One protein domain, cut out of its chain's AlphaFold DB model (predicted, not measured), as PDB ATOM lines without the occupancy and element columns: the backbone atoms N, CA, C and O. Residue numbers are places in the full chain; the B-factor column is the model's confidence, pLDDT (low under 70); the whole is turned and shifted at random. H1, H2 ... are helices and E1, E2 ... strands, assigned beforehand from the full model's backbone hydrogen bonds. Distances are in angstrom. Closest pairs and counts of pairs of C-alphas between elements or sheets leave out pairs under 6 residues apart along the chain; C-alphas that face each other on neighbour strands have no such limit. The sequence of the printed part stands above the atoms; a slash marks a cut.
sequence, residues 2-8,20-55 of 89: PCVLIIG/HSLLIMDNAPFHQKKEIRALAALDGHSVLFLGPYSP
ATOM      1  N   PRO A   2     130.573 284.945 254.871       39.47
ATOM      2  CA  PRO A   2     129.512 285.749 255.457       39.47
ATOM      3  C   PRO A   2     128.793 286.481 254.324       39.47
ATOM      4  O   PRO A   2     129.330 287.394 253.707       39.47
ATOM      5  N   CYS A   3     127.607 285.987 253.992       33.16
ATOM      6  CA  CYS A   3     126.689 286.599 253.046       33.16
ATOM      7  C   CYS A   3     125.654 287.313 253.913       33.16
ATOM      8  O   CYS A   3     124.855 286.629 254.553       33.16
ATOM      9  N   VAL A   4     125.742 288.637 254.031       41.66
ATOM     10  CA  VAL A   4     124.816 289.401 254.873       41.66
ATOM     11  C   VAL A   4     123.792 290.092 253.993       41.66
ATOM     12  O   VAL A   4     124.112 290.687 252.962       41.66
ATOM     13  N   LEU A   5     122.545 289.939 254.410       43.09
ATOM     14  CA  LEU A   5     121.351 290.356 253.717       43.09
ATOM     15  C   LEU A   5     120.738 291.513 254.500       43.09
ATOM     16  O   LEU A   5     120.453 291.362 255.685       43.09
ATOM     17  N   ILE A   6     120.590 292.674 253.863       48.16
ATOM     18  CA  ILE A   6     120.072 293.878 254.522       48.16
ATOM     19  C   ILE A   6     118.719 294.241 253.918       48.16
ATOM     20  O   ILE A   6     118.606 294.482 252.717       48.16
ATOM     21  N   ILE A   7     117.713 294.278 254.795       42.06
ATOM     22  CA  ILE A   7     116.327 294.667 254.528       42.06
ATOM     23  C   ILE A   7     116.169 296.185 254.467       42.06
ATOM     24  O   ILE A   7     116.911 296.935 255.099       42.06
ATOM     25  N   GLY A   8     115.163 296.615 253.708       35.66
ATOM     26  CA  GLY A   8     114.782 298.009 253.535       35.66
ATOM     27  C   GLY A   8     114.413 298.755 254.824       35.66
ATOM     28  O   GLY A   8     113.946 298.182 255.802       35.66
ATOM     29  N   HIS A  20     135.063 293.945 254.585       85.56
ATOM     30  CA  HIS A  20     134.958 293.686 253.143       85.56
ATOM     31  C   HIS A  20     133.813 292.755 252.706       85.56
ATOM     32  O   HIS A  20     133.875 292.143 251.641       85.56
ATOM     33  N   SER A  21     132.741 292.662 253.498       85.38
ATOM     34  CA  SER A  21     131.533 291.919 253.114       85.38
ATOM     35  C   SER A  21     130.904 292.400 251.793       85.38
ATOM     36  O   SER A  21     130.966 293.581 251.434       85.38
ATOM     37  N   LEU A  22     130.259 291.461 251.094       86.19
ATOM     38  CA  LEU A  22     129.378 291.726 249.959       86.19
ATOM     39  C   LEU A  22     127.924 291.747 250.443       86.19
ATOM     40  O   LEU A  22     127.407 290.723 250.890       86.19
ATOM     41  N   LEU A  23     127.271 292.898 250.317       84.75
ATOM     42  CA  LEU A  23     125.850 293.070 250.589       84.75
ATOM     43  C   LEU A  23     125.065 292.674 249.342       84.75
ATOM     44  O   LEU A  23     125.270 293.246 248.269       84.75
ATOM     45  N   ILE A  24     124.148 291.724 249.486       83.69
ATOM     46  CA  ILE A  24     123.194 291.368 248.433       83.69
ATOM     47  C   ILE A  24     121.872 292.063 248.754       83.69
ATOM     48  O   ILE A  24     121.380 291.957 249.872       83.69
ATOM     49  N   MET A  25     121.314 292.795 247.791       84.31
ATOM     50  CA  MET A  25     120.060 293.535 247.957       84.31
ATOM     51  C   MET A  25     119.113 293.270 246.792       84.31
ATOM     52  O   MET A  25     119.549 293.095 245.650       84.31
ATOM     53  N   ASP A  26     117.811 293.283 247.053       83.75
ATOM     54  CA  ASP A  26     116.803 293.213 246.006       83.75
ATOM     55  C   ASP A  26     116.768 294.501 245.160       83.75
ATOM     56  O   ASP A  26     117.300 295.565 245.506       83.75
ATOM     57  N   ASN A  27     116.155 294.390 243.985       85.88
ATOM     58  CA  ASN A  27     116.131 295.446 242.978       85.88
ATOM     59  C   ASN A  27     114.921 296.379 243.118       85.88
ATOM     60  O   ASN A  27     114.253 296.680 242.125       85.88
ATOM     61  N   ALA A  28     114.615 296.823 244.336       83.31
ATOM     62  CA  ALA A  28     113.499 297.726 244.561       83.31
ATOM     63  C   ALA A  28     113.719 299.100 243.886       83.31
ATOM     64  O   ALA A  28     114.798 299.689 244.016       83.31
ATOM     65  N   PRO A  29     112.707 299.677 243.205       83.06
ATOM     66  CA  PRO A  29     112.824 300.985 242.547       83.06
ATOM     67  C   PRO A  29     113.148 302.145 243.497       83.06
ATOM     68  O   PRO A  29     113.734 303.139 243.078       83.06
ATOM     69  N   PHE A  30     112.775 302.021 244.772       83.00
ATOM     70  CA  PHE A  30     113.038 303.022 245.806       83.00
ATOM     71  C   PHE A  30     114.437 302.898 246.433       83.00
ATOM     72  O   PHE A  30     114.812 303.726 247.264       83.00
ATOM     73  N   HIS A  31     115.236 301.898 246.045       83.94
ATOM     74  CA  HIS A  31     116.634 301.827 246.450       83.94
ATOM     75  C   HIS A  31     117.452 302.906 245.741       83.94
ATOM     76  O   HIS A  31     117.672 302.874 244.529       83.94
ATOM     77  N   GLN A  32     117.963 303.842 246.535       88.31
ATOM     78  CA  GLN A  32     118.940 304.851 246.142       88.31
ATOM     79  C   GLN A  32     120.310 304.184 245.926       88.31
ATOM     80  O   GLN A  32     121.198 304.197 246.776       88.31
ATOM     81  N   LYS A  33     120.444 303.471 244.796       88.62
ATOM     82  CA  LYS A  33     121.558 302.539 244.540       88.62
ATOM     83  C   LYS A  33     122.931 303.201 244.613       88.62
ATOM     84  O   LYS A  33     123.898 302.529 244.964       88.62
ATOM     85  N   LYS A  34     123.041 304.477 244.230       90.31
ATOM     86  CA  LYS A  34     124.318 305.205 244.245       90.31
ATOM     87  C   LYS A  34     124.731 305.519 245.679       90.31
ATOM     88  O   LYS A  34     125.868 305.265 246.057       90.31
ATOM     89  N   GLU A  35     123.782 305.996 246.465       88.56
ATOM     90  CA  GLU A  35     123.925 306.385 247.860       88.56
ATOM     91  C   GLU A  35     124.253 305.161 248.720       88.56
ATOM     92  O   GLU A  35     125.219 305.177 249.474       88.56
ATOM     93  N   ILE A  36     123.530 304.055 248.519       87.50
ATOM     94  CA  ILE A  36     123.784 302.774 249.196       87.50
ATOM     95  C   ILE A  36     125.200 302.264 248.900       87.50
ATOM     96  O   ILE A  36     125.918 301.858 249.812       87.50
ATOM     97  N   ARG A  37     125.632 302.301 247.631       90.56
ATOM     98  CA  ARG A  37     126.995 301.896 247.245       90.56
ATOM     99  C   ARG A  37     128.058 302.783 247.885       90.56
ATOM    100  O   ARG A  37     129.077 302.260 248.318       90.56
ATOM    101  N   ALA A  38     127.828 304.094 247.928       87.69
ATOM    102  CA  ALA A  38     128.754 305.036 248.543       87.69
ATOM    103  C   ALA A  38     128.889 304.782 250.050       87.69
ATOM    104  O   ALA A  38     130.007 304.696 250.542       87.69
ATOM    105  N   LEU A  39     127.769 304.587 250.754       86.25
ATOM    106  CA  LEU A  39     127.756 304.281 252.186       86.25
ATOM    107  C   LEU A  39     128.482 302.971 252.497       86.25
ATOM    108  O   LEU A  39     129.350 302.950 253.358       86.25
ATOM    109  N   ALA A  40     128.194 301.901 251.754       85.62
ATOM    110  CA  ALA A  40     128.878 300.622 251.935       85.62
ATOM    111  C   ALA A  40     130.396 300.735 251.695       85.62
ATOM    112  O   ALA A  40     131.186 300.134 252.421       85.62
ATOM    113  N   ALA A  41     130.813 301.530 250.705       89.00
ATOM    114  CA  ALA A  41     132.222 301.717 250.382       89.00
ATOM    115  C   ALA A  41     133.004 302.486 251.463       89.00
ATOM    116  O   ALA A  41     134.206 302.250 251.586       89.00
ATOM    117  N   LEU A  42     132.354 303.361 252.248       86.19
ATOM    118  CA  LEU A  42     133.002 304.067 253.368       86.19
ATOM    119  C   LEU A  42     133.585 303.089 254.393       86.19
ATOM    120  O   LEU A  42     134.683 303.316 254.893       86.19
ATOM    121  N   ASP A  43     132.895 301.971 254.610       83.06
ATOM    122  CA  ASP A  43     133.301 300.913 255.536       83.06
ATOM    123  C   ASP A  43     133.967 299.720 254.813       83.06
ATOM    124  O   ASP A  43     134.159 298.638 255.366       83.06
ATOM    125  N   GLY A  44     134.359 299.912 253.546       87.50
ATOM    126  CA  GLY A  44     135.101 298.928 252.756       87.50
ATOM    127  C   GLY A  44     134.266 297.760 252.229       87.50
ATOM    128  O   GLY A  44     134.846 296.765 251.784       87.50
ATOM    129  N   HIS A  45     132.937 297.861 252.263       88.38
ATOM    130  CA  HIS A  45     132.008 296.859 251.751       88.38
ATOM    131  C   HIS A  45     131.648 297.082 250.278       88.38
ATOM    132  O   HIS A  45     131.811 298.162 249.709       88.38
ATOM    133  N   SER A  46     131.109 296.036 249.653       89.31
ATOM    134  CA  SER A  46     130.604 296.077 248.278       89.31
ATOM    135  C   SER A  46     129.124 295.710 248.233       89.31
ATOM    136  O   SER A  46     128.621 295.042 249.129       89.31
ATOM    137  N   VAL A  47     128.409 296.153 247.194       90.06
ATOM    138  CA  VAL A  47     126.960 295.924 247.057       90.06
ATOM    139  C   VAL A  47     126.644 295.291 245.705       90.06
ATOM    140  O   VAL A  47     127.074 295.789 244.657       90.06
ATOM    141  N   LEU A  48     125.836 294.236 245.717       89.50
ATOM    142  CA  LEU A  48     125.253 293.591 244.549       89.50
ATOM    143  C   LEU A  48     123.729 293.716 244.617       89.50
ATOM    144  O   LEU A  48     123.094 293.177 245.516       89.50
ATOM    145  N   PHE A  49     123.146 294.404 243.636       88.00
ATOM    146  CA  PHE A  49     121.697 294.406 243.446       88.00
ATOM    147  C   PHE A  49     121.316 293.226 242.560       88.00
ATOM    148  O   PHE A  49     121.912 293.042 241.495       88.00
ATOM    149  N   LEU A  50     120.332 292.446 242.996       87.19
ATOM    150  CA  LEU A  50     119.818 291.304 242.252       87.19
ATOM    151  C   LEU A  50     119.131 291.736 240.946       87.19
ATOM    152  O   LEU A  50     118.772 292.899 240.750       87.19
ATOM    153  N   GLY A  51     118.960 290.788 240.025       85.50
ATOM    154  CA  GLY A  51     118.144 290.997 238.833       85.50
ATOM    155  C   GLY A  51     116.649 291.096 239.175       85.50
ATOM    156  O   GLY A  51     116.229 290.729 240.275       85.50
ATOM    157  N   PRO A  52     115.808 291.585 238.248       80.69
ATOM    158  CA  PRO A  52     114.358 291.467 238.377       80.69
ATOM    159  C   PRO A  52     113.935 290.006 238.586       80.69
ATOM    160  O   PRO A  52     114.558 289.101 238.032       80.69
ATOM    161  N   TYR A  53     112.866 289.789 239.358       77.50
ATOM    162  CA  TYR A  53     112.262 288.465 239.584       77.50
ATOM    163  C   TYR A  53     113.260 287.391 240.045       77.50
ATOM    164  O   TYR A  53     113.165 286.236 239.647       77.50
ATOM    165  N   SER A  54     114.213 287.777 240.898       79.62
ATOM    166  CA  SER A  54     115.229 286.891 241.484       79.62
ATOM    167  C   SER A  54     114.987 286.608 242.984       79.62
ATOM    168  O   SER A  54     115.932 286.735 243.765       79.62
ATOM    169  N   PRO A  55     113.753 286.269 243.431       71.00
ATOM    170  CA  PRO A  55     113.456 286.086 244.855       71.00
ATOM    171  C   PRO A  55     114.212 284.895 245.455       71.00
ATOM    172  O   PRO A  55     114.608 284.957 246.610       71.00
TER     173      PRO A  55
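This is residues 2 to 8 and 20 to 55 of the 89 residues of the protein "Putative transposase gene of IS630 family insertion sequence ISY100h" of Trichodesmium erythraeum (strain IMS101) (UniProt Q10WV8). A small sheet of three parallel strands has one helix, H1, over one of its faces, above the edge strand E3, while the other face is bare. The sheet is loosely formed at E1, and residues 50 to 55 trail on beyond E3. The printed part has 43 residues, with three named strands and one named helix in the order E1, E2, H1, E3; the sheet's order is E1, E2, E3. The class is mixed, helices and strands, with 21 residues in named elements, under half. The whole is compact, with a radius of gyration of the C-alphas of 10.2 A and spans of 29 by 23 by 15 A.

E1, residues 3 to 5, is an edge strand, parallel at 34 degrees to the inner strand E2, residues 22 to 25. The C-alphas of Val 4 and Leu 23 face each other at 5.7 A, but no backbone N and O across this pair are within hydrogen-bond range. E2 is parallel at 25 degrees to the other edge strand, E3, residues 46 to 49; N 23 and O 46, 2.8 A, and N 25 and O 48, 2.9 A, are within hydrogen-bond range. E1 and E3 are apart. H1, residues 33 to 42, is on the sheet at a height of 8.7 A, over E3, and runs along the strands, at 15 degrees to E3 on the local plane. The closest C-alphas of H1 and E3 are those of Arg 37 and Val 47, 6.0 A. E2, H1 and E3 form a strand-helix-strand unit, two parallel neighbour strands with a helix between them in the chain, and its crossover is right-handed. With H1 on one face, the sheet and helix make two layers. In H1 every O i to N i+4 pair is within hydrogen-bond range.

E1 begins at C-alpha 3, (126.689, 286.599, 253.046), and measures 6.6 A. E2 measures 9.7 A, H1 14.5 A and E3 10.3 A. E3 ends at C-alpha 49, (121.697, 294.406, 243.446).

The C-alphas of Leu 42 and Tyr 53, 29.4 A apart, are the farthest apart. Residues 9 to 19 are not printed; C-alphas 8 and 20 are 20.6 A apart across this cut, which the link from E1 to E2 crosses. The link from E2 to H1 is short and that from H1 to E3 is tight. The mean pLDDT of the printed part is 78.2, and residues 2 to 8 are under 70.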